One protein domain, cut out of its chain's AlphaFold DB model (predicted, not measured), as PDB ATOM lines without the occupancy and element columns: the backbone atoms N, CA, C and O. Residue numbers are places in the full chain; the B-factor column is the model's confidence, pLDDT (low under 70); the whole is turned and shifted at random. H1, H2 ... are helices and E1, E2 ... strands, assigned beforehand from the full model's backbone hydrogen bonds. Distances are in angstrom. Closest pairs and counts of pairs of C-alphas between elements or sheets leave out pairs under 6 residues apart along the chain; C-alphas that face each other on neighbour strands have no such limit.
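AT A GLANCE: This is residues 57 to 237 of the 239 residues of an uncharacterized protein of Winogradskyella eximia (UniProt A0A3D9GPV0). A long, strongly twisted slab of four strands, E3, E2, E8 and E7, runs along the longest axis, with a smaller twisted sheet, E5, E4, E1, E9 and E6, at one end and the long loop of residues 90 to 101 reaching out at the other. H3 packs on one face of the slab, residues 180 to 187 of H2 pack on that face near edge strand E7, and the small hairpin of E10 and E11 sits by the five-stranded sheet; residues 165 to 172 stick out. The printed part has 181 residues, with three named helices and eleven named strands in the order E1 E2 E3 E4 E5 E6 E7 H1 H2 H3 E8 E9 E10 E11, and its class is mixed, helices and strands. The three sheets are antiparallel. The whole is only just loose, close to compact, with a radius of gyration of the C-alphas of 19.3 A, and elongated, spanning 66 by 35 by 32 A.

HOW THE PARTS SIT: The long sheet runs E3, residues 102 to 114, E2, residues 78 to 89, E8, residues 210 to 218, and E7, residues 150 to 158. E2 and E3 are a hairpin, with N 85 and O 106 within hydrogen-bond range at 2.8 A; E3 bends by 59 degrees at residue 109. E2 and E8 have N 84 and O 212 at 2.8 A, and E8 and E7 have N 213 and O 155 at 2.9 A. H2, residues 173 to 188, and H3, residues 195 to 202, make two layers with this sheet, helices on one face of it. H3 has a height over the sheet of 9.7 A and lies over E8 and, only just, with 3 of its C-alphas, over E2; on the local plane it runs slantwise to the strands, at 52 degrees to E8. H2, with residues 187 to 188 alone, only just touches H3, with 3 pairs of C-alphas within 8 A, the closest being Lys 188 and Leu 201 at 7.2 A; they run opposite ways at a steep tilt of 49 degrees. H1, residues 161 to 164, is near H2. In H2 and H3 every O i to N i+4 pair is within hydrogen-bond range; H1 is too short for such a pair. The other sheet runs E5, residues 126 to 129, E4, residues 120 to 123, E1, residues 57 to 62, E9, residues 223 to 227, and E6, residues 137 to 139. E4 and E5 are a hairpin, with N 121 and O 128 at 2.8 A. E1 pairs in a staggered way, with E9 over residues 57 to 60, N 59 and O 224 at 3.0 A, and with E4 over residues 60 to 62, N 60 and O 122 at 2.9 A. E9 and E6 have N 138 and O 225 at 3.2 A. The closest C-alphas of E3 and E6 are those of Asp 110 and Leu 137, 7.0 A apart. E9 runs on into E10, residues 229 to 231, at 80 degrees; E10 and E11, residues 234 to 236, are a hairpin, with N 236 and O 229 at 2.8 A.

IN THESE COORDINATES: E1 begins at C-alpha 57, (11.040, -9.623, 37.672). E2 is 36.0 A long, E3 33.5 A, E8 26.1 A, E7 24.7 A and H2 22.3 A. C-alpha 89, where E2 ends, is at (18.805, -17.200, 1.152), and C-alpha 236, where E11 ends, is at (1.395, -10.163, 34.020).

THE WHOLE: The C-alphas farthest apart are those of Gly 96 and Gly 125, 66.5 A. The printed part has no cut. The links E1 to E2 and E2 to E3 are long. The mean pLDDT of the printed part is 75.4, and it is under 70 at residues 89 to 109, 139 to 152, 159 to 176, 203 to 207 and 237.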
ATOM      1  N   LEU A  57      11.459  -8.932  36.461       87.50
ATOM      2  CA  LEU A  57      11.040  -9.623  37.672       87.50
ATOM      3  C   LEU A  57      12.006 -10.765  37.970       87.50
ATOM      4  O   LEU A  57      12.465 -11.465  37.063       87.50
ATOM      5  N   PHE A  58      12.269 -10.958  39.259       88.75
ATOM      6  CA  PHE A  58      13.110 -12.018  39.795       88.75
ATOM      7  C   PHE A  58      12.209 -12.974  40.566       88.75
ATOM      8  O   PHE A  58      11.642 -12.601  41.589       88.75
ATOM      9  N   GLY A  59      12.034 -14.184  40.045       88.88
ATOM     10  CA  GLY A  59      11.196 -15.201  40.671       88.88
ATOM     11  C   GLY A  59      12.022 -16.403  41.093       88.88
ATOM     12  O   GLY A  59      12.708 -16.984  40.256       88.88
ATOM     13  N   VAL A  60      11.931 -16.805  42.358       91.25
ATOM     14  CA  VAL A  60      12.446 -18.107  42.807       91.25
ATOM     15  C   VAL A  60      11.374 -19.162  42.568       91.25
ATOM     16  O   VAL A  60      10.218 -18.971  42.944       91.25
ATOM     17  N   ILE A  61      11.743 -20.266  41.929       92.50
ATOM     18  CA  ILE A  61      10.809 -21.340  41.586       92.50
ATOM     19  C   ILE A  61      10.462 -22.140  42.838       92.50
ATOM     20  O   ILE A  61      11.346 -22.685  43.501       92.50
ATOM     21  N   VAL A  62       9.168 -22.243  43.132       94.81
ATOM     22  CA  VAL A  62       8.637 -22.990  44.272       94.81
ATOM     23  C   VAL A  62       7.658 -24.040  43.759       94.81
ATOM     24  O   VAL A  62       6.574 -23.715  43.274       94.81
ATOM     25  N   THR A  63       8.078 -25.299  43.841       95.31
ATOM     26  CA  THR A  63       7.285 -26.492  43.529       95.31
ATOM     27  C   THR A  63       7.981 -27.721  44.119       95.31
ATOM     28  O   THR A  63       9.202 -27.727  44.283       95.31
ATOM     29  N   ASP A  64       7.198 -28.738  44.443       94.62
ATOM     30  CA  ASP A  64       7.604 -30.093  44.820       94.62
ATOM     31  C   ASP A  64       7.552 -31.079  43.639       94.62
ATOM     32  O   ASP A  64       8.089 -32.185  43.719       94.62
ATOM     33  N   GLU A  65       6.966 -30.666  42.515       96.06
ATOM     34  CA  GLU A  65       6.816 -31.477  41.317       96.06
ATOM     35  C   GLU A  65       7.873 -31.159  40.252       96.06
ATOM     36  O   GLU A  65       8.612 -30.168  40.286       96.06
ATOM     37  N   THR A  66       7.942 -32.033  39.247       95.44
ATOM     38  CA  THR A  66       8.814 -31.841  38.089       95.44
ATOM     39  C   THR A  66       8.077 -32.130  36.789       95.44
ATOM     40  O   THR A  66       7.132 -32.913  36.736       95.44
ATOM     41  N   VAL A  67       8.523 -31.482  35.718       94.62
ATOM     42  CA  VAL A  67       8.016 -31.653  34.360       94.62
ATOM     43  C   VAL A  67       9.108 -32.219  33.454       94.62
ATOM     44  O   VAL A  67      10.287 -31.866  33.551       94.62
ATOM     45  N   ILE A  68       8.708 -33.087  32.524       93.44
ATOM     46  CA  ILE A  68       9.619 -33.670  31.540       93.44
ATOM     47  C   ILE A  68       9.885 -32.667  30.418       93.44
ATOM     48  O   ILE A  68       8.978 -32.214  29.715       93.44
ATOM     49  N   ASN A  69      11.166 -32.386  30.199       89.19
ATOM     50  CA  ASN A  69      11.638 -31.570  29.095       89.19
ATOM     51  C   ASN A  69      11.348 -32.241  27.744       89.19
ATOM     52  O   ASN A  69      11.761 -33.385  27.518       89.19
ATOM     53  N   PRO A  70      10.699 -31.556  26.792       88.25
ATOM     54  CA  PRO A  70      10.268 -32.189  25.551       88.25
ATOM     55  C   PRO A  70      11.445 -32.592  24.651       88.25
ATOM     56  O   PRO A  70      11.333 -33.597  23.941       88.25
ATOM     57  N   LEU A  71      12.572 -31.865  24.711       87.00
ATOM     58  CA  LEU A  71      13.752 -32.115  23.878       87.00
ATOM     59  C   LEU A  71      14.726 -33.092  24.537       87.00
ATOM     60  O   LEU A  71      14.996 -34.141  23.952       87.00
ATOM     61  N   SER A  72      15.233 -32.798  25.738       86.19
ATOM     62  CA  SER A  72      16.220 -33.671  26.400       86.19
ATOM     63  C   SER A  72      15.630 -34.862  27.153       86.19
ATOM     64  O   SER A  72      16.381 -35.776  27.478       86.19
ATOM     65  N   LYS A  73      14.315 -34.880  27.414       88.31
ATOM     66  CA  LYS A  73      13.614 -35.915  28.202       88.31
ATOM     67  C   LYS A  73      14.017 -36.018  29.674       88.31
ATOM     68  O   LYS A  73      13.551 -36.918  30.359       88.31
ATOM     69  N   SER A  74      14.817 -35.094  30.193       88.88
ATOM     70  CA  SER A  74      15.091 -35.037  31.631       88.88
ATOM     71  C   SER A  74      13.969 -34.334  32.393       88.88
ATOM     72  O   SER A  74      13.282 -33.473  31.833       88.88
ATOM     73  N   SER A  75      13.896 -34.575  33.697       92.12
ATOM     74  CA  SER A  75      13.026 -33.813  34.590       92.12
ATOM     75  C   SER A  75      13.637 -32.474  35.016       92.12
ATOM     76  O   SER A  75      14.860 -32.337  35.066       92.12
ATOM     77  N   SER A  76      12.784 -31.493  35.296       92.06
ATOM     78  CA  SER A  76      13.124 -30.197  35.903       92.06
ATOM     79  C   SER A  76      11.875 -29.586  36.536       92.06
ATOM     80  O   SER A  76      10.774 -29.868  36.073       92.06
ATOM     81  N   SER A  77      12.013 -28.708  37.523       93.06
ATOM     82  CA  SER A  77      10.869 -27.982  38.099       93.06
ATOM     83  C   SER A  77      10.259 -26.980  37.115       93.06
ATOM     84  O   SER A  77       9.048 -26.802  37.068       93.06
ATOM     85  N   LEU A  78      11.086 -26.368  36.270       93.19
ATOM     86  CA  LEU A  78      10.648 -25.515  35.170       93.19
ATOM     87  C   LEU A  78      11.637 -25.634  34.015       93.19
ATOM     88  O   LEU A  78      12.847 -25.729  34.226       93.19
ATOM     89  N   TYR A  79      11.140 -25.595  32.784       92.06
ATOM     90  CA  TYR A  79      11.984 -25.456  31.606       92.06
ATOM     91  C   TYR A  79      11.632 -24.234  30.776       92.06
ATOM     92  O   TYR A  79      10.484 -23.785  30.733       92.06
ATOM     93  N   SER A  80      12.640 -23.735  30.070       90.56
ATOM     94  CA  SER A  80      12.490 -22.703  29.055       90.56
ATOM     95  C   SER A  80      13.125 -23.149  27.746       90.56
ATOM     96  O   SER A  80      14.247 -23.653  27.727       90.56
ATOM     97  N   LEU A  81      12.417 -22.939  26.638       89.69
ATOM     98  CA  LEU A  81      12.932 -23.146  25.288       89.69
ATOM     99  C   LEU A  81      12.967 -21.814  24.556       89.69
ATOM    100  O   LEU A  81      11.920 -21.300  24.157       89.69
ATOM    101  N   LYS A  82      14.165 -21.269  24.344       86.25
ATOM    102  CA  LYS A  82      14.340 -20.139  23.431       86.25
ATOM    103  C   LYS A  82      14.288 -20.660  22.002       86.25
ATOM    104  O   LYS A  82      14.985 -21.621  21.672       86.25
ATOM    105  N   VAL A  83      13.457 -20.033  21.178       84.62
ATOM    106  CA  VAL A  83      13.169 -20.500  19.823       84.62
ATOM    107  C   VAL A  83      13.738 -19.522  18.801       84.62
ATOM    108  O   VAL A  83      13.558 -18.314  18.897       84.62
ATOM    109  N   GLY A  84      14.409 -20.048  17.788       83.31
ATOM    110  CA  GLY A  84      14.875 -19.307  16.627       83.31
ATOM    111  C   GLY A  84      14.776 -20.160  15.371       83.31
ATOM    112  O   GLY A  84      14.421 -21.337  15.421       83.31
ATOM    113  N   GLY A  85      15.088 -19.575  14.226       78.38
ATOM    114  CA  GLY A  85      15.160 -20.310  12.976       78.38
ATOM    115  C   GLY A  85      16.075 -19.635  11.971       78.38
ATOM    116  O   GLY A  85      16.307 -18.437  12.052       78.38
ATOM    117  N   LYS A  86      16.583 -20.400  11.010       77.81
ATOM    118  CA  LYS A  86      17.337 -19.895   9.863       77.81
ATOM    119  C   LYS A  86      16.587 -20.231   8.583       77.81
ATOM    120  O   LYS A  86      16.046 -21.331   8.447       77.81
ATOM    121  N   GLN A  87      16.576 -19.296   7.646       76.75
ATOM    122  CA  GLN A  87      16.096 -19.503   6.286       76.75
ATOM    123  C   GLN A  87      17.274 -19.401   5.326       76.75
ATOM    124  O   GLN A  87      18.097 -18.492   5.433       76.75
ATOM    125  N   LYS A  88      17.369 -20.339   4.389       70.31
ATOM    126  CA  LYS A  88      18.360 -20.287   3.324       70.31
ATOM    127  C   LYS A  88      18.007 -19.132   2.396       70.31
ATOM    128  O   LYS A  88      16.903 -19.069   1.860       70.31
ATOM    129  N   THR A  89      18.955 -18.234   2.169       65.06
ATOM    130  CA  THR A  89      18.805 -17.200   1.152       65.06
ATOM    131  C   THR A  89      19.337 -17.755  -0.165       65.06
ATOM    132  O   THR A  89      20.493 -18.169  -0.277       65.06
ATOM    133  N   SER A  90      18.484 -17.822  -1.191       55.62
ATOM    134  CA  SER A  90      18.973 -18.029  -2.552       55.62
ATOM    135  C   SER A  90      19.641 -16.735  -2.995       55.62
ATOM    136  O   SER A  90      18.956 -15.735  -3.209       55.62
ATOM    137  N   GLY A  91      20.970 -16.742  -3.111       45.91
ATOM    138  CA  GLY A  91      21.680 -15.683  -3.819       45.91
ATOM    139  C   GLY A  91      21.079 -15.555  -5.216       45.91
ATOM    140  O   GLY A  91      20.966 -16.553  -5.928       45.91
ATOM    141  N   GLY A  92      20.631 -14.354  -5.583       38.88
ATOM    142  CA  GLY A  92      20.165 -14.060  -6.931       38.88
ATOM    143  C   GLY A  92      21.325 -14.230  -7.903       38.88
ATOM    144  O   GLY A  92      22.129 -13.320  -8.080       38.88
ATOM    145  N   GLY A  93      21.452 -15.421  -8.481       38.25
ATOM    146  CA  GLY A  93      22.447 -15.721  -9.495       38.25
ATOM    147  C   GLY A  93      22.062 -15.059 -10.810       38.25
ATOM    148  O   GLY A  93      21.448 -15.688 -11.668       38.25
ATOM    149  N   SER A  94      22.444 -13.796 -10.990       38.72
ATOM    150  CA  SER A  94      22.687 -13.283 -12.335       38.72
ATOM    151  C   SER A  94      23.803 -14.136 -12.940       38.72
ATOM    152  O   SER A  94      24.857 -14.304 -12.326       38.72
ATOM    153  N   LYS A  95      23.521 -14.743 -14.097       41.56
ATOM    154  CA  LYS A  95      24.404 -15.643 -14.855       41.56
ATOM    155  C   LYS A  95      25.881 -15.230 -14.727       41.56
ATOM    156  O   LYS A  95      26.272 -14.217 -15.292       41.56
ATOM    157  N   GLY A  96      26.681 -16.024 -14.013       39.47
ATOM    158  CA  GLY A  96      28.147 -15.953 -14.085       39.47
ATOM    159  C   GLY A  96      28.916 -15.647 -12.798       39.47
ATOM    160  O   GLY A  96      30.134 -15.754 -12.827       39.47
ATOM    161  N   ILE A  97      28.272 -15.328 -11.670       38.69
ATOM    162  CA  ILE A  97      28.987 -15.142 -10.392       38.69
ATOM    163  C   ILE A  97      28.443 -16.143  -9.375       38.69
ATOM    164  O   ILE A  97      27.246 -16.168  -9.091       38.69
ATOM    165  N   SER A  98      29.322 -16.997  -8.848       36.22
ATOM    166  CA  SER A  98      29.040 -17.955  -7.778       36.22
ATOM    167  C   SER A  98      28.581 -17.218  -6.515       36.22
ATOM    168  O   SER A  98      29.387 -16.867  -5.654       36.22
ATOM    169  N   GLY A  99      27.283 -16.936  -6.412       37.84
ATOM    170  CA  GLY A  99      26.697 -16.341  -5.216       37.84
ATOM    171  C   GLY A  99      26.762 -17.335  -4.060       37.84
ATOM    172  O   GLY A  99      26.187 -18.421  -4.148       37.84
ATOM    173  N   SER A 100      27.452 -16.982  -2.975       38.66
ATOM    174  CA  SER A 100      27.455 -17.797  -1.759       38.66
ATOM    175  C   SER A 100      26.026 -17.903  -1.225       38.66
ATOM    176  O   SER A 100      25.413 -16.889  -0.881       38.66
ATOM    177  N   SER A 101      25.470 -19.112  -1.146       48.69
ATOM    178  CA  SER A 101      24.203 -19.328  -0.445       48.69
ATOM    179  C   SER A 101      24.410 -19.072   1.048       48.69
ATOM    180  O   SER A 101      25.171 -19.801   1.684       48.69
ATOM    181  N   GLY A 102      23.760 -18.043   1.591       56.78
ATOM    182  CA  GLY A 102      23.804 -17.706   3.012       56.78
ATOM    183  C   GLY A 102      22.580 -18.223   3.768       56.78
ATOM    184  O   GLY A 102      21.627 -18.742   3.182       56.78
ATOM    185  N   PHE A 103      22.593 -18.052   5.086       59.78
ATOM    186  CA  PHE A 103      21.420 -18.233   5.933       59.78
ATOM    187  C   PHE A 103      21.068 -16.897   6.587       59.78
ATOM    188  O   PHE A 103      21.938 -16.246   7.159       59.78
ATOM    189  N   GLN A 104      19.799 -16.500   6.519       60.75
ATOM    190  CA  GLN A 104      19.263 -15.424   7.345       60.75
ATOM    191  C   GLN A 104      18.728 -16.031   8.643       60.75
ATOM    192  O   GLN A 104      17.877 -16.919   8.608       60.75
ATOM    193  N   GLU A 105      19.238 -15.568   9.783       62.03
ATOM    194  CA  GLU A 105      18.815 -16.025  11.106       62.03
ATOM    195  C   GLU A 105      17.729 -15.115  11.698       62.03
ATOM    196  O   GLU A 105      17.812 -13.889  11.645       62.03
ATOM    197  N   TYR A 106      16.721 -15.739  12.300       65.75
ATOM    198  CA  TYR A 106      15.646 -15.115  13.057       65.75
ATOM    199  C   TYR A 106      15.671 -15.684  14.475       65.75
ATOM    200  O   TYR A 106      15.199 -16.797  14.721       65.75
ATOM    201  N   ILE A 107      16.214 -14.934  15.429       59.41
ATOM    202  CA  ILE A 107      16.130 -15.297  16.845       59.41
ATOM    203  C   ILE A 107      14.883 -14.631  17.421       59.41
ATOM    204  O   ILE A 107      14.799 -13.403  17.471       59.41
ATOM    205  N   PHE A 108      13.919 -15.429  17.873       64.50
ATOM    206  CA  PHE A 108      12.796 -14.902  18.636       64.50
ATOM    207  C   PHE A 108      13.242 -14.742  20.091       64.50
ATOM    208  O   PHE A 108      14.081 -15.484  20.613       64.50
ATOM    209  N   HIS A 109      12.774 -13.666  20.716       66.31
ATOM    210  CA  HIS A 109      13.241 -13.268  22.044       66.31
ATOM    211  C   HIS A 109      12.335 -13.786  23.160       66.31
ATOM    212  O   HIS A 109      12.727 -13.732  24.324       66.31
ATOM    213  N   ASP A 110      11.152 -14.286  22.815       77.06
ATOM    214  CA  ASP A 110      10.316 -15.063  23.709       77.06
ATOM    215  C   ASP A 110      10.748 -16.532  23.743       77.06
ATOM    216  O   ASP A 110      11.435 -17.062  22.865       77.06
ATOM    217  N   CYS A 111      10.376 -17.183  24.833       86.19
ATOM    218  CA  CYS A 111      10.635 -18.585  25.077       86.19
ATOM    219  C   CYS A 111       9.342 -19.289  25.467       86.19
ATOM    220  O   CYS A 111       8.448 -18.694  26.072       86.19
ATOM    221  N   ILE A 112       9.258 -20.573  25.131       90.94
ATOM    222  CA  ILE A 112       8.217 -21.456  25.651       90.94
ATOM    223  C   ILE A 112       8.606 -21.813  27.080       90.94
ATOM    224  O   ILE A 112       9.742 -22.227  27.308       90.94
ATOM    225  N   ILE A 113       7.664 -21.691  28.008       91.94
ATOM    226  CA  ILE A 113       7.837 -22.072  29.409       91.94
ATOM    227  C   ILE A 113       6.968 -23.298  29.697       91.94
ATOM    228  O   ILE A 113       5.813 -23.369  29.263       91.94
ATOM    229  N   GLY A 114       7.527 -24.277  30.402       93.44
ATOM    230  CA  GLY A 114       6.793 -25.448  30.870       93.44
ATOM    231  C   GLY A 114       7.131 -25.779  32.314       93.44
ATOM    232  O   GLY A 114       8.280 -25.661  32.731       93.44
ATOM    233  N   TYR A 115       6.102 -26.144  33.068       94.81
ATOM    234  CA  TYR A 115       6.124 -26.290  34.519       94.81
ATOM    235  C   TYR A 115       4.925 -27.157  34.966       94.81
ATOM    236  O   TYR A 115       3.937 -27.230  34.221       94.81
ATOM    237  N   PRO A 116       5.000 -27.827  36.128       94.50
ATOM    238  CA  PRO A 116       3.857 -28.474  36.786       94.50
ATOM    239  C   PRO A 116       2.751 -27.486  37.185       94.50
ATOM    240  O   PRO A 116       3.043 -26.315  37.423       94.50
ATOM    241  N   SER A 117       1.495 -27.928  37.300       89.75
ATOM    242  CA  SER A 117       0.333 -27.042  37.519       89.75
ATOM    243  C   SER A 117       0.432 -26.159  38.763       89.75
ATOM    244  O   SER A 117       0.021 -25.002  38.705       89.75
ATOM    245  N   ASP A 118       1.025 -26.662  39.846       90.00
ATOM    246  CA  ASP A 118       1.092 -25.959  41.134       90.00
ATOM    247  C   ASP A 118       2.353 -25.103  41.313       90.00
ATOM    248  O   ASP A 118       2.625 -24.580  42.398       90.00
ATOM    249  N   THR A 119       3.122 -24.915  40.237       94.38
ATOM    250  CA  THR A 119       4.350 -24.117  40.278       94.38
ATOM    251  C   THR A 119       4.051 -22.652  40.565       94.38
ATOM    252  O   THR A 119       3.251 -22.002  39.885       94.38
ATOM    253  N   LYS A 120       4.768 -22.104  41.549       95.38
ATOM    254  CA  LYS A 120       4.707 -20.693  41.934       95.38
ATOM    255  C   LYS A 120       6.074 -20.036  41.786       95.38
ATOM    256  O   LYS A 120       7.113 -20.694  41.850       95.38
ATOM    257  N   LEU A 121       6.066 -18.718  41.615       93.25
ATOM    258  CA  LEU A 121       7.249 -17.874  41.717       93.25
ATOM    259  C   LEU A 121       7.173 -17.056  43.001       93.25
ATOM    260  O   LEU A 121       6.193 -16.349  43.233       93.25
ATOM    261  N   LEU A 122       8.214 -17.147  43.820       93.31
ATOM    262  CA  LEU A 122       8.440 -16.234  44.931       93.31
ATOM    263  C   LEU A 122       9.107 -14.969  44.382       93.31
ATOM    264  O   LEU A 122      10.262 -15.020  43.959       93.31
ATOM    265  N   VAL A 123       8.372 -13.862  44.376       91.31
ATOM    266  CA  VAL A 123       8.832 -12.540  43.933       91.31
ATOM    267  C   VAL A 123       8.679 -11.590  45.115       91.31
ATOM    268  O   VAL A 123       7.592 -11.498  45.682       91.31
ATOM    269  N   ASP A 124       9.769 -10.941  45.524       89.19
ATOM    270  CA  ASP A 124       9.803  -9.986  46.643       89.19
ATOM    271  C   ASP A 124       9.097 -10.493  47.921       89.19
ATOM    272  O   ASP A 124       8.346  -9.780  48.583       89.19
ATOM    273  N   GLY A 125       9.311 -11.770  48.260       88.56
ATOM    274  CA  GLY A 125       8.760 -12.400  49.466       88.56
ATOM    275  C   GLY A 125       7.312 -12.891  49.356       88.56
ATOM    276  O   GLY A 125       6.794 -13.451  50.320       88.56
ATOM    277  N   LYS A 126       6.658 -12.750  48.195       95.56
ATOM    278  CA  LYS A 126       5.283 -13.217  47.965       95.56
ATOM    279  C   LYS A 126       5.206 -14.261  46.853       95.56
ATOM    280  O   LYS A 126       5.912 -14.179  45.852       95.56
ATOM    281  N   LEU A 127       4.352 -15.268  47.046       95.06
ATOM    282  CA  LEU A 127       4.134 -16.343  46.079       95.06
ATOM    283  C   LEU A 127       3.067 -15.959  45.057       95.06
ATOM    284  O   LEU A 127       1.962 -15.561  45.423       95.06
ATOM    285  N   TYR A 128       3.388 -16.174  43.787       94.44
ATOM    286  CA  TYR A 128       2.504 -15.931  42.655       94.44
ATOM    287  C   TYR A 128       2.380 -17.194  41.794       94.44
ATOM    288  O   TYR A 128       3.404 -17.802  41.477       94.44
ATOM    289  N   PRO A 129       1.166 -17.607  41.391       92.25
ATOM    290  CA  PRO A 129       0.999 -18.713  40.454       92.25
ATOM    291  C   PRO A 129       1.545 -18.348  39.067       92.25
ATOM    292  O   PRO A 129       1.448 -17.198  38.631       92.25
ATOM    293  N   ILE A 130       2.092 -19.334  38.350       90.00
ATOM    294  CA  ILE A 130       2.496 -19.160  36.951       90.00
ATOM    295  C   ILE A 130       1.310 -19.502  36.040       90.00
ATOM    296  O   ILE A 130       0.929 -20.662  35.897       90.00
ATOM    297  N   ASN A 131       0.742 -18.505  35.367       86.31
ATOM    298  CA  ASN A 131      -0.373 -18.677  34.422       86.31
ATOM    299  C   ASN A 131       0.026 -18.461  32.947       86.31
ATOM    300  O   ASN A 131      -0.799 -18.633  32.049       86.31
ATOM    301  N   PHE A 132       1.289 -18.129  32.677       85.94
ATOM    302  CA  PHE A 132       1.791 -17.843  31.336       85.94
ATOM    303  C   PHE A 132       2.580 -19.018  30.749       85.94
ATOM    304  O   PHE A 132       3.411 -19.641  31.399       85.94
ATOM    305  N   LYS A 133       2.385 -19.280  29.453       88.31
ATOM    306  CA  LYS A 133       3.114 -20.334  28.710       88.31
ATOM    307  C   LYS A 133       4.297 -19.798  27.902       88.31
ATOM    308  O   LYS A 133       5.038 -20.578  27.299       88.31
ATOM    309  N   LYS A 134       4.452 -18.475  27.861       87.00
ATOM    310  CA  LYS A 134       5.535 -17.767  27.179       87.00
ATOM    311  C   LYS A 134       6.059 -16.637  28.054       87.00
ATOM    312  O   LYS A 134       5.295 -16.000  28.775       87.00
ATOM    313  N   ALA A 135       7.354 -16.377  27.957       86.50
ATOM    314  CA  ALA A 135       8.005 -15.265  28.640       86.50
ATOM    315  C   ALA A 135       9.172 -14.734  27.805       86.50
ATOM    316  O   ALA A 135       9.708 -15.442  26.955       86.50
ATOM    317  N   VAL A 136       9.602 -13.502  28.066       84.44
ATOM    318  CA  VAL A 136      10.882 -12.984  27.562       84.44
ATOM    319  C   VAL A 136      11.880 -13.050  28.708       84.44
ATOM    320  O   VAL A 136      11.781 -12.270  29.651       84.44
ATOM    321  N   LEU A 137      12.826 -13.988  28.640       81.56
ATOM    322  CA  LEU A 137      13.893 -14.078  29.637       81.56
ATOM    323  C   LEU A 137      14.951 -13.023  29.344       81.56
ATOM    324  O   LEU A 137      15.465 -12.951  28.225       81.56
ATOM    325  N   THR A 138      15.288 -12.217  30.344       73.75
ATOM    326  CA  THR A 138      16.285 -11.153  30.193       73.75
ATOM    327  C   THR A 138      17.691 -11.648  30.440       73.75
ATOM    328  O   THR A 138      18.611 -11.305  29.698       73.75
ATOM    329  N   LYS A 139      17.863 -12.482  31.462       66.44
ATOM    330  CA  LYS A 139      19.132 -13.126  31.774       66.44
ATOM    331  C   LYS A 139      18.875 -14.554  32.195       66.44
ATOM    332  O   LYS A 139      18.059 -14.812  33.075       66.44
ATOM    333  N   VAL A 140      19.618 -15.470  31.589       56.56
ATOM    334  CA  VAL A 140      19.742 -16.827  32.104       56.56
ATOM    335  C   VAL A 140      21.142 -16.936  32.686       56.56
ATOM    336  O   VAL A 140      22.120 -17.000  31.948       56.56
ATOM    337  N   GLY A 141      21.224 -16.844  34.013       47.44
ATOM    338  CA  GLY A 141      22.483 -16.801  34.753       47.44
ATOM    339  C   GLY A 141      23.070 -15.390  34.951       47.44
ATOM    340  O   GLY A 141      23.362 -14.675  33.999       47.44
ATOM    341  N   ASN A 142      23.321 -15.080  36.229       36.19
ATOM    342  CA  ASN A 142      24.118 -14.000  36.839       36.19
ATOM    343  C   ASN A 142      23.521 -12.595  37.080       36.19
ATOM    344  O   ASN A 142      23.337 -11.780  36.169       36.19
ATOM    345  N   LYS A 143      23.498 -12.248  38.379       38.81
ATOM    346  CA  LYS A 143      24.260 -11.084  38.869       38.81
ATOM    347  C   LYS A 143      25.055 -11.365  40.160       38.81
ATOM    348  O   LYS A 143      26.083 -10.731  40.339       38.81
ATOM    349  N   VAL A 144      24.642 -12.316  41.000       42.34
ATOM    350  CA  VAL A 144      25.299 -12.674  42.273       42.34
ATOM    351  C   VAL A 144      25.037 -14.175  42.526       42.34
ATOM    352  O   VAL A 144      24.031 -14.690  42.039       42.34
ATOM    353  N   GLU A 145      25.967 -14.891  43.156       44.12
ATOM    354  CA  GLU A 145      25.908 -16.317  43.563       44.12
ATOM    355  C   GLU A 145      24.535 -16.642  44.231       44.12
ATOM    356  O   GLU A 145      23.960 -15.770  44.867       44.12
ATOM    357  N   GLU A 146      23.819 -17.768  44.051       41.25
ATOM    358  CA  GLU A 146      24.212 -19.162  44.343       41.25
ATOM    359  C   GLU A 146      23.326 -20.269  43.695       41.25
ATOM    360  O   GLU A 146      23.654 -21.442  43.848       41.25
ATOM    361  N   LYS A 147      22.232 -20.003  42.955       45.78
ATOM    362  CA  LYS A 147      21.410 -21.083  42.333       45.78
ATOM    363  C   LYS A 147      20.882 -20.707  40.947       45.78
ATOM    364  O   LYS A 147      20.083 -19.781  40.796       45.78
ATOM    365  N   LYS A 148      21.405 -21.371  39.909       58.78
ATOM    366  CA  LYS A 148      21.191 -21.031  38.494       58.78
ATOM    367  C   LYS A 148      20.472 -22.167  37.779       58.78
ATOM    368  O   LYS A 148      20.923 -23.307  37.842       58.78
ATOM    369  N   GLY A 149      19.493 -21.801  36.952       52.75
ATOM    370  CA  GLY A 149      19.072 -22.670  35.859       52.75
ATOM    371  C   GLY A 149      20.255 -22.998  34.942       52.75
ATOM    372  O   GLY A 149      21.048 -22.122  34.583       52.75
ATOM    373  N   ILE A 150      20.387 -24.269  34.582       59.34
ATOM    374  CA  ILE A 150      21.497 -24.805  33.793       59.34
ATOM    375  C   ILE A 150      21.139 -24.677  32.305       59.34
ATOM    376  O   ILE A 150      20.074 -25.134  31.875       59.34
ATOM    377  N   ILE A 151      22.030 -24.073  31.500       60.44
ATOM    378  CA  ILE A 151      21.983 -24.232  30.037       60.44
ATOM    379  C   ILE A 151      22.247 -25.698  29.762       60.44
ATOM    380  O   ILE A 151      23.329 -26.201  30.055       60.44
ATOM    381  N   VAL A 152      21.260 -26.382  29.205       60.47
ATOM    382  CA  VAL A 152      21.386 -27.820  29.015       60.47
ATOM    383  C   VAL A 152      21.942 -28.127  27.649       60.47
ATOM    384  O   VAL A 152      22.854 -28.944  27.537       60.47
ATOM    385  N   LYS A 153      21.354 -27.546  26.599       70.88
ATOM    386  CA  LYS A 153      21.686 -27.948  25.238       70.88
ATOM    387  C   LYS A 153      21.167 -26.964  24.198       70.88
ATOM    388  O   LYS A 153      20.021 -26.516  24.277       70.88
ATOM    389  N   ASP A 154      22.006 -26.723  23.197       73.88
ATOM    390  CA  ASP A 154      21.638 -26.069  21.947       73.88
ATOM    391  C   ASP A 154      21.331 -27.132  20.891       73.88
ATOM    392  O   ASP A 154      22.049 -28.126  20.751       73.88
ATOM    393  N   TYR A 155      20.243 -26.931  20.156       77.81
ATOM    394  CA  TYR A 155      19.795 -27.813  19.088       77.81
ATOM    395  C   TYR A 155      19.634 -27.004  17.804       77.81
ATOM    396  O   TYR A 155      18.801 -26.102  17.738       77.81
ATOM    397  N   GLU A 156      20.377 -27.379  16.766       78.06
ATOM    398  CA  GLU A 156      20.102 -26.962  15.393       78.06
ATOM    399  C   GLU A 156      19.489 -28.131  14.629       78.06
ATOM    400  O   GLU A 156      20.087 -29.201  14.501       78.06
ATOM    401  N   ILE A 157      18.263 -27.946  14.147       77.00
ATOM    402  CA  ILE A 157      17.462 -29.029  13.586       77.00
ATOM    403  C   ILE A 157      17.076 -28.664  12.160       77.00
ATOM    404  O   ILE A 157      16.299 -27.743  11.915       77.00
ATOM    405  N   TYR A 158      17.632 -29.407  11.213       72.81
ATOM    406  CA  TYR A 158      17.529 -29.122   9.789       72.81
ATOM    407  C   TYR A 158      16.268 -29.760   9.201       72.81
ATOM    408  O   TYR A 158      15.980 -30.943   9.412       72.81
ATOM    409  N   ASN A 159      15.515 -28.976   8.430       67.75
ATOM    410  CA  ASN A 159      14.298 -29.444   7.774       67.75
ATOM    411  C   ASN A 159      14.624 -30.385   6.603       67.75
ATOM    412  O   ASN A 159      13.914 -31.370   6.369       67.75
ATOM    413  N   THR A 160      15.740 -30.112   5.916       59.75
ATOM    414  CA  THR A 160      16.225 -30.855   4.748       59.75
ATOM    415  C   THR A 160      17.372 -31.804   5.091       59.75
ATOM    416  O   THR A 160      18.122 -31.610   6.046       59.75
ATOM    417  N   THR A 161      17.533 -32.839   4.266       51.44
ATOM    418  CA  THR A 161      18.671 -33.774   4.304       51.44
ATOM    419  C   THR A 161      20.002 -33.087   3.942       51.44
ATOM    420  O   THR A 161      21.064 -33.561   4.325       51.44
ATOM    421  N   TYR A 162      19.954 -31.929   3.266       45.16
ATOM    422  CA  TYR A 162      21.130 -31.193   2.781       45.16
ATOM    423  C   TYR A 162      21.969 -30.514   3.873       45.16
ATOM    424  O   TYR A 162      23.131 -30.213   3.628       45.16
ATOM    425  N   GLY A 163      21.418 -30.285   5.067       47.44
ATOM    426  CA  GLY A 163      22.145 -29.627   6.158       47.44
ATOM    427  C   GLY A 163      23.296 -30.439   6.754       47.44
ATOM    428  O   GLY A 163      24.166 -29.869   7.395       47.44
ATOM    429  N   TYR A 164      23.303 -31.758   6.543       47.75
ATOM    430  CA  TYR A 164      24.272 -32.665   7.170       47.75
ATOM    431  C   TYR A 164      25.358 -33.178   6.224       47.75
ATOM    432  O   TYR A 164      26.333 -33.759   6.684       47.75
ATOM    433  N   LEU A 165      25.243 -32.894   4.923       45.19
ATOM    434  CA  LEU A 165      26.283 -33.191   3.931       45.19
ATOM    435  C   LEU A 165      27.507 -32.257   4.041       45.19
ATOM    436  O   LEU A 165      28.495 -32.488   3.353       45.19
ATOM    437  N   SER A 166      27.471 -31.216   4.890       42.50
ATOM    438  CA  SER A 166      28.627 -30.342   5.155       42.50
ATOM    439  C   SER A 166      29.473 -30.767   6.359       42.50
ATOM    440  O   SER A 166      30.548 -30.205   6.566       42.50
ATOM    441  N   ILE A 167      29.033 -31.757   7.144       45.81
ATOM    442  CA  ILE A 167      29.867 -32.364   8.185       45.81
ATOM    443  C   ILE A 167      30.624 -33.491   7.493       45.81
ATOM    444  O   ILE A 167      30.162 -34.628   7.429       45.81
ATOM    445  N   GLY A 168      31.744 -33.131   6.867       44.72
ATOM    446  CA  GLY A 168      32.616 -34.072   6.181       44.72
ATOM    447  C   GLY A 168      33.065 -35.159   7.144       44.72
ATOM    448  O   GLY A 168      33.895 -34.896   8.002       44.72
ATOM    449  N   ASN A 169      32.450 -36.333   7.043       44.53
ATOM    450  CA  ASN A 169      32.996 -37.646   7.362       44.53
ATOM    451  C   ASN A 169      31.919 -38.692   7.065       44.53
ATOM    452  O   ASN A 169      30.730 -38.456   7.266       44.53
ATOM    453  N   SER A 170      32.361 -39.842   6.573       50.25
ATOM    454  CA  SER A 170      31.607 -41.027   6.160       50.25
ATOM    455  C   SER A 170      30.718 -41.609   7.276       50.25
ATOM    456  O   SER A 170      30.996 -42.676   7.815       50.25
ATOM    457  N   MET A 171      29.664 -40.898   7.678       54.06
ATOM    458  CA  MET A 171      28.738 -41.314   8.730       54.06
ATOM    459  C   MET A 171      27.534 -42.064   8.157       54.06
ATOM    460  O   MET A 171      26.968 -41.690   7.132       54.06
ATOM    461  N   ASN A 172      27.133 -43.128   8.858       60.66
ATOM    462  CA  ASN A 172      26.011 -43.993   8.506       60.66
ATOM    463  C   ASN A 172      24.690 -43.192   8.453       60.66
ATOM    464  O   ASN A 172      24.196 -42.705   9.475       60.66
ATOM    465  N   TYR A 173      24.125 -43.075   7.250       65.25
ATOM    466  CA  TYR A 173      22.900 -42.327   6.962       65.25
ATOM    467  C   TYR A 173      21.704 -42.784   7.813       65.25
ATOM    468  O   TYR A 173      20.930 -41.947   8.280       65.25
ATOM    469  N   GLU A 174      21.575 -44.088   8.073       66.75
ATOM    470  CA  GLU A 174      20.451 -44.655   8.830       66.75
ATOM    471  C   GLU A 174      20.455 -44.207  10.294       66.75
ATOM    472  O   GLU A 174      19.420 -43.821  10.845       66.75
ATOM    473  N   TYR A 175      21.637 -44.181  10.920       65.56
ATOM    474  CA  TYR A 175      21.793 -43.703  12.292       65.56
ATOM    475  C   TYR A 175      21.349 -42.242  12.413       65.56
ATOM    476  O   TYR A 175      20.585 -41.887  13.314       65.56
ATOM    477  N   TYR A 176      21.749 -41.397  11.462       68.88
ATOM    478  CA  TYR A 176      21.373 -39.990  11.474       68.88
ATOM    479  C   TYR A 176      19.878 -39.767  11.194       68.88
ATOM    480  O   TYR A 176      19.235 -38.955  11.870       68.88
ATOM    481  N   ASP A 177      19.292 -40.506  10.249       70.31
ATOM    482  CA  ASP A 177      17.864 -40.386   9.956       70.31
ATOM    483  C   ASP A 177      16.990 -40.815  11.145       70.31
ATOM    484  O   ASP A 177      15.959 -40.190  11.417       70.31
ATOM    485  N   SER A 178      17.446 -41.799  11.929       73.12
ATOM    486  CA  SER A 178      16.788 -42.205  13.175       73.12
ATOM    487  C   SER A 178      16.790 -41.083  14.228       73.12
ATOM    488  O   SER A 178      15.740 -40.756  14.794       73.12
ATOM    489  N   ILE A 179      17.927 -40.399  14.423       72.19
ATOM    490  CA  ILE A 179      18.054 -39.256  15.342       72.19
ATOM    491  C   ILE A 179      17.191 -38.090  14.861       72.19
ATOM    492  O   ILE A 179      16.456 -37.487  15.650       72.19
ATOM    493  N   ARG A 180      17.230 -37.787  13.558       74.69
ATOM    494  CA  ARG A 180      16.415 -36.739  12.937       74.69
ATOM    495  C   ARG A 180      14.929 -37.010  13.134       74.69
ATOM    496  O   ARG A 180      14.186 -36.105  13.513       74.69
ATOM    497  N   SER A 181      14.495 -38.243  12.896       79.19
ATOM    498  CA  SER A 181      13.103 -38.660  13.047       79.19
ATOM    499  C   SER A 181      12.644 -38.567  14.500       79.19
ATOM    500  O   SER A 181      11.602 -37.965  14.771       79.19
ATOM    501  N   ALA A 182      13.457 -39.048  15.445       81.75
ATOM    502  CA  ALA A 182      13.186 -38.914  16.874       81.75
ATOM    503  C   ALA A 182      13.092 -37.439  17.303       81.75
ATOM    504  O   ALA A 182      12.170 -37.050  18.022       81.75
ATOM    505  N   MET A 183      13.995 -36.582  16.818       83.06
ATOM    506  CA  MET A 183      13.973 -35.152  17.127       83.06
ATOM    507  C   MET A 183      12.758 -34.450  16.507       83.06
ATOM    508  O   MET A 183      12.079 -33.677  17.184       83.06
ATOM    509  N   LYS A 184      12.402 -34.764  15.255       83.12
ATOM    510  CA  LYS A 184      11.178 -34.253  14.615       83.12
ATOM    511  C   LYS A 184       9.925 -34.659  15.395       83.12
ATOM    512  O   LYS A 184       9.025 -33.836  15.544       83.12
ATOM    513  N   GLN A 185       9.857 -35.881  15.930       86.94
ATOM    514  CA  GLN A 185       8.751 -36.296  16.800       86.94
ATOM    515  C   GLN A 185       8.686 -35.468  18.092       86.94
ATOM    516  O   GLN A 185       7.599 -35.044  18.479       86.94
ATOM    517  N   ARG A 186       9.828 -35.168  18.725       89.38
ATOM    518  CA  ARG A 186       9.883 -34.289  19.910       89.38
ATOM    519  C   ARG A 186       9.406 -32.871  19.590       89.38
ATOM    520  O   ARG A 186       8.583 -32.332  20.320       89.38
ATOM    521  N   ILE A 187       9.824 -32.299  18.459       90.06
ATOM    522  CA  ILE A 187       9.370 -30.967  18.015       90.06
ATOM    523  C   ILE A 187       7.863 -30.948  17.732       90.06
ATOM    524  O   ILE A 187       7.205 -29.956  18.034       90.06
ATOM    525  N   LYS A 188       7.277 -32.034  17.205       90.31
ATOM    526  CA  LYS A 188       5.818 -32.117  16.993       90.31
ATOM    527  C   LYS A 188       5.020 -31.922  18.289       90.31
ATOM    528  O   LYS A 188       3.917 -31.389  18.222       90.31
ATOM    529  N   GLN A 189       5.579 -32.274  19.452       90.06
ATOM    530  CA  GLN A 189       4.952 -32.043  20.767       90.06
ATOM    531  C   GLN A 189       4.848 -30.546  21.115       90.06
ATOM    532  O   GLN A 189       4.051 -30.159  21.965       90.06
ATOM    533  N   LEU A 190       5.629 -29.698  20.438       91.06
ATOM    534  CA  LEU A 190       5.651 -28.246  20.611       91.06
ATOM    535  C   LEU A 190       4.769 -27.500  19.594       91.06
ATOM    536  O   LEU A 190       4.768 -26.269  19.569       91.06
ATOM    537  N   LYS A 191       4.013 -28.218  18.753       90.81
ATOM    538  CA  LYS A 191       3.081 -27.610  17.795       90.81
ATOM    539  C   LYS A 191       2.074 -26.708  18.521       90.81
ATOM    540  O   LYS A 191       1.526 -27.084  19.555       90.81
ATOM    541  N   GLY A 192       1.846 -25.511  17.988       86.88
ATOM    542  CA  GLY A 192       0.970 -24.486  18.557       86.88
ATOM    543  C   GLY A 192       1.549 -23.736  19.760       86.88
ATOM    544  O   GLY A 192       0.916 -22.806  20.251       86.88
ATOM    545  N   ARG A 193       2.740 -24.105  20.257       87.25
ATOM    546  CA  ARG A 193       3.393 -23.408  21.383       87.25
ATOM    547  C   ARG A 193       4.181 -22.180  20.931       87.25
ATOM    548  O   ARG A 193       4.338 -21.246  21.710       87.25
ATOM    549  N   HIS A 194       4.690 -22.185  19.697       84.75
ATOM    550  CA  HIS A 194       5.460 -21.075  19.142       84.75
ATOM    551  C   HIS A 194       5.383 -21.043  17.612       84.75
ATOM    552  O   HIS A 194       5.554 -22.061  16.942       84.75
ATOM    553  N   LYS A 195       5.217 -19.846  17.046       79.88
ATOM    554  CA  LYS A 195       4.991 -19.637  15.608       79.88
ATOM    555  C   LYS A 195       6.102 -20.203  14.726       79.88
ATOM    556  O   LYS A 195       5.827 -20.799  13.693       79.88
ATOM    557  N   VAL A 196       7.361 -20.052  15.135       80.44
ATOM    558  CA  VAL A 196       8.513 -20.609  14.395       80.44
ATOM    559  C   VAL A 196       8.465 -22.129  14.331       80.44
ATOM    560  O   VAL A 196       8.805 -22.701  13.302       80.44
ATOM    561  N   ILE A 197       8.011 -22.779  15.404       86.31
ATOM    562  CA  ILE A 197       7.863 -24.234  15.431       86.31
ATOM    563  C   ILE A 197       6.777 -24.644  14.441       86.31
ATOM    564  O   ILE A 197       6.991 -25.560  13.652       86.31
ATOM    565  N   ASP A 198       5.656 -23.927  14.414       85.25
ATOM    566  CA  ASP A 198       4.587 -24.188  13.450       85.25
ATOM    567  C   ASP A 198       5.045 -23.956  12.005       85.25
ATOM    568  O   ASP A 198       4.751 -24.768  11.127       85.25
ATOM    569  N   LEU A 199       5.821 -22.898  11.753       80.06
ATOM    570  CA  LEU A 199       6.411 -22.630  10.442       80.06
ATOM    571  C   LEU A 199       7.367 -23.753  10.025       80.06
ATOM    572  O   LEU A 199       7.210 -24.295   8.929       80.06
ATOM    573  N   TYR A 200       8.282 -24.151  10.910       83.06
ATOM    574  CA  TYR A 200       9.217 -25.251  10.684       83.06
ATOM    575  C   TYR A 200       8.494 -26.576  10.398       83.06
ATOM    576  O   TYR A 200       8.801 -27.250   9.414       83.06
ATOM    577  N   LEU A 201       7.494 -26.930  11.215       85.69
ATOM    578  CA  LEU A 201       6.710 -28.160  11.066       85.69
ATOM    579  C   LEU A 201       5.829 -28.152   9.815       85.69
ATOM    580  O   LEU A 201       5.611 -29.206   9.222       85.69
ATOM    581  N   SER A 202       5.302 -26.988   9.422       81.75
ATOM    582  CA  SER A 202       4.494 -26.870   8.207       81.75
ATOM    583  C   SER A 202       5.336 -27.036   6.944       81.75
ATOM    584  O   SER A 202       4.827 -27.555   5.955       81.75
ATOM    585  N   ASN A 203       6.593 -26.570   6.982       67.62
ATOM    586  CA  ASN A 203       7.559 -26.522   5.882       67.62
ATOM    587  C   ASN A 203       6.987 -26.078   4.516       67.62
ATOM    588  O   ASN A 203       7.562 -26.348   3.462       67.62
ATOM    589  N   LYS A 204       5.842 -25.385   4.492       59.78
ATOM    590  CA  LYS A 204       5.280 -24.854   3.252       59.78
ATOM    591  C   LYS A 204       6.121 -23.641   2.858       59.78
ATOM    592  O   LYS A 204       6.169 -22.656   3.596       59.78
ATOM    593  N   ASN A 205       6.761 -23.720   1.694       59.12
ATOM    594  CA  ASN A 205       7.564 -22.659   1.072       59.12
ATOM    595  C   ASN A 205       8.916 -22.353   1.750       59.12
ATOM    596  O   ASN A 205       9.355 -21.210   1.675       59.12
ATOM    597  N   HIS A 206       9.569 -23.319   2.417       65.69
ATOM    598  CA  HIS A 206      10.932 -23.141   2.965       65.69
ATOM    599  C   HIS A 206      11.106 -21.885   3.839       65.69
ATOM    600  O   HIS A 206      12.103 -21.175   3.765       65.69
ATOM    601  N   LYS A 207      10.098 -21.561   4.657       67.94
ATOM    602  CA  LYS A 207      10.138 -20.359   5.510       67.94
ATOM    603  C   LYS A 207      11.111 -20.490   6.681       67.94
ATOM    604  O   LYS A 207      11.602 -19.485   7.175       67.94
ATOM    605  N   VAL A 208      11.351 -21.718   7.143       73.00
ATOM    606  CA  VAL A 208      12.326 -22.050   8.189       73.00
ATOM    607  C   VAL A 208      13.005 -23.356   7.787       73.00
ATOM    608  O   VAL A 208      12.412 -24.435   7.883       73.00
ATOM    609  N   ASP A 209      14.246 -23.250   7.319       75.38
ATOM    610  CA  ASP A 209      15.053 -24.392   6.885       75.38
ATOM    611  C   ASP A 209      15.796 -25.047   8.051       75.38
ATOM    612  O   ASP A 209      16.034 -26.254   8.028       75.38
ATOM    613  N   ILE A 210      16.139 -24.272   9.081       79.75
ATOM    614  CA  ILE A 210      16.796 -24.751  10.301       79.75
ATOM    615  C   ILE A 210      16.029 -24.197  11.493       79.75
ATOM    616  O   ILE A 210      15.825 -22.991  11.581       79.75
ATOM    617  N   LEU A 211      15.603 -25.052  12.415       83.50
ATOM    618  CA  LEU A 211      15.056 -24.644  13.705       83.50
ATOM    619  C   LEU A 211      16.190 -24.598  14.730       83.50
ATOM    620  O   LEU A 211      16.909 -25.583  14.888       83.50
ATOM    621  N   ILE A 212      16.323 -23.480  15.436       83.75
ATOM    622  CA  ILE A 212      17.267 -23.322  16.545       83.75
ATOM    623  C   ILE A 212      16.465 -23.380  17.840       83.75
ATOM    624  O   ILE A 212      15.532 -22.599  18.029       83.75
ATOM    625  N   LEU A 213      16.814 -24.290  18.742       85.94
ATOM    626  CA  LEU A 213      16.223 -24.371  20.075       85.94
ATOM    627  C   LEU A 213      17.338 -24.362  21.110       85.94
ATOM    628  O   LEU A 213      18.269 -25.156  21.019       85.94
ATOM    629  N   ARG A 214      17.214 -23.508  22.121       84.56
ATOM    630  CA  ARG A 214      18.082 -23.536  23.302       84.56
ATOM    631  C   ARG A 214      17.249 -23.881  24.521       84.56
ATOM    632  O   ARG A 214      16.308 -23.156  24.846       84.56
ATOM    633  N   GLU A 215      17.590 -24.993  25.159       86.06
ATOM    634  CA  GLU A 215      16.895 -25.505  26.337       86.06
ATOM    635  C   GLU A 215      17.610 -25.089  27.621       86.06
ATOM    636  O   GLU A 215      18.807 -25.337  27.805       86.06
ATOM    637  N   TYR A 216      16.839 -24.502  28.528       86.25
ATOM    638  CA  TYR A 216      17.244 -24.175  29.884       86.25
ATOM    639  C   TYR A 216      16.387 -24.962  30.862       86.25
ATOM    640  O   TYR A 216      15.167 -25.050  30.689       86.25
ATOM    641  N   LYS A 217      17.019 -25.493  31.905       88.31
ATOM    642  CA  LYS A 217      16.334 -26.206  32.983       88.31
ATOM    643  C   LYS A 217      16.556 -25.495  34.290       88.31
ATOM    644  O   LYS A 217      17.659 -25.032  34.560       88.31
ATOM    645  N   PHE A 218      15.514 -25.478  35.095       88.81
ATOM    646  CA  PHE A 218      15.509 -24.873  36.405       88.81
ATOM    647  C   PHE A 218      14.936 -25.875  37.405       88.81
ATOM    648  O   PHE A 218      13.934 -26.544  37.135       88.81
ATOM    649  N   ASN A 219      15.583 -25.978  38.553       90.69
ATOM    650  CA  ASN A 219      15.146 -26.760  39.696       90.69
ATOM    651  C   ASN A 219      14.411 -25.866  40.701       90.69
ATOM    652  O   ASN A 219      14.475 -24.637  40.637       90.69
ATOM    653  N   ALA A 220      13.710 -26.483  41.649       91.44
ATOM    654  CA  ALA A 220      13.137 -25.769  42.777       91.44
ATOM    655  C   ALA A 220      14.240 -25.000  43.528       91.44
ATOM    656  O   ALA A 220      15.326 -25.523  43.785       91.44
ATOM    657  N   GLY A 221      13.966 -23.739  43.852       87.94
ATOM    658  CA  GLY A 221      14.937 -22.819  44.441       87.94
ATOM    659  C   GLY A 221      15.831 -22.085  43.438       87.94
ATOM    660  O   GLY A 221      16.535 -21.162  43.847       87.94
ATOM    661  N   ASP A 222      15.799 -22.423  42.144       87.56
ATOM    662  CA  ASP A 222      16.475 -21.616  41.127       87.56
ATOM    663  C   ASP A 222      15.721 -20.310  40.873       87.56
ATOM    664  O   ASP A 222      14.495 -20.226  40.990       87.56
ATOM    665  N   THR A 223      16.473 -19.284  40.471       85.88
ATOM    666  CA  THR A 223      15.912 -17.984  40.094       85.88
ATOM    667  C   THR A 223      15.748 -17.868  38.581       85.88
ATOM    668  O   THR A 223      16.690 -18.101  37.817       85.88
ATOM    669  N   ILE A 224      14.565 -17.435  38.146       85.19
ATOM    670  CA  ILE A 224      14.271 -17.023  36.773       85.19
ATOM    671  C   ILE A 224      14.136 -15.497  36.699       85.19
ATOM    672  O   ILE A 224      13.507 -14.877  37.557       85.19
ATOM    673  N   ILE A 225      14.730 -14.895  35.664       85.69
ATOM    674  CA  ILE A 225      14.661 -13.451  35.406       85.69
ATOM    675  C   ILE A 225      13.956 -13.230  34.076       85.69
ATOM    676  O   ILE A 225      14.407 -13.710  33.028       85.69
ATOM    677  N   PHE A 226      12.844 -12.507  34.113       86.19
ATOM    678  CA  PHE A 226      11.990 -12.320  32.949       86.19
ATOM    679  C   PHE A 226      11.325 -10.948  32.942       86.19
ATOM    680  O   PHE A 226      11.190 -10.287  33.969       86.19
ATOM    681  N   LYS A 227      10.886 -10.531  31.758       86.62
ATOM    682  CA  LYS A 227      10.092  -9.320  31.568       86.62
ATOM    683  C   LYS A 227       8.663  -9.531  32.045       86.62
ATOM    684  O   LYS A 227       7.953 -10.373  31.496       86.62
ATOM    685  N   GLY A 228       8.233  -8.739  33.020       89.19
ATOM    686  CA  GLY A 228       6.898  -8.834  33.601       89.19
ATOM    687  C   GLY A 228       6.599  -7.669  34.536       89.19
ATOM    688  O   GLY A 228       7.466  -6.849  34.822       89.19
ATOM    689  N   LYS A 229       5.364  -7.593  35.022       88.88
ATOM    690  CA  LYS A 229       4.987  -6.743  36.158       88.88
ATOM    691  C   LYS A 229       3.973  -7.478  37.029       88.88
ATOM    692  O   LYS A 229       3.298  -8.383  36.542       88.88
ATOM    693  N   ILE A 230       3.866  -7.083  38.291       88.69
ATOM    694  CA  ILE A 230       2.800  -7.555  39.175       88.69
ATOM    695  C   ILE A 230       1.640  -6.563  39.084       88.69
ATOM    696  O   ILE A 230       1.830  -5.365  39.281       88.69
ATOM    697  N   GLU A 231       0.447  -7.057  38.778       86.69
ATOM    698  CA  GLU A 231      -0.782  -6.266  38.709       86.69
ATOM    699  C   GLU A 231      -1.921  -7.107  39.287       86.69
ATOM    700  O   GLU A 231      -2.033  -8.285  38.970       86.69
ATOM    701  N   ASN A 232      -2.730  -6.538  40.185       85.12
ATOM    702  CA  ASN A 232      -3.855  -7.237  40.829       85.12
ATOM    703  C   ASN A 232      -3.496  -8.603  41.456       85.12
ATOM    704  O   ASN A 232      -4.269  -9.549  41.370       85.12
ATOM    705  N   ASN A 233      -2.333  -8.705  42.115       82.44
ATOM    706  CA  ASN A 233      -1.794  -9.953  42.684       82.44
ATOM    707  C   ASN A 233      -1.453 -11.056  41.667       82.44
ATOM    708  O   ASN A 233      -1.238 -12.198  42.067       82.44
ATOM    709  N   GLU A 234      -1.313 -10.720  40.388       84.69
ATOM    710  CA  GLU A 234      -0.917 -11.659  39.345       84.69
ATOM    711  C   GLU A 234       0.361 -11.205  38.644       84.69
ATOM    712  O   GLU A 234       0.634 -10.009  38.499       84.69
ATOM    713  N   ILE A 235       1.156 -12.176  38.191       84.75
ATOM    714  CA  ILE A 235       2.272 -11.898  37.290       84.75
ATOM    715  C   ILE A 235       1.696 -11.709  35.893       84.75
ATOM    716  O   ILE A 235       1.260 -12.658  35.247       84.75
ATOM    717  N   VAL A 236       1.765 -10.482  35.393       78.88
ATOM    718  CA  VAL A 236       1.395 -10.163  34.020       78.88
ATOM    719  C   VAL A 236       2.645 -10.244  33.148       78.88
ATOM    720  O   VAL A 236       3.404  -9.284  32.992       78.88
ATOM    721  N   SER A 237       2.861 -11.425  32.571       66.44
ATOM    722  CA  SER A 237       3.683 -11.619  31.372       66.44
ATOM    723  C   SER A 237       2.718 -11.480  30.192       66.44
ATOM    724  O   SER A 237       1.832 -12.313  30.072       66.44
TER     725      SER A 237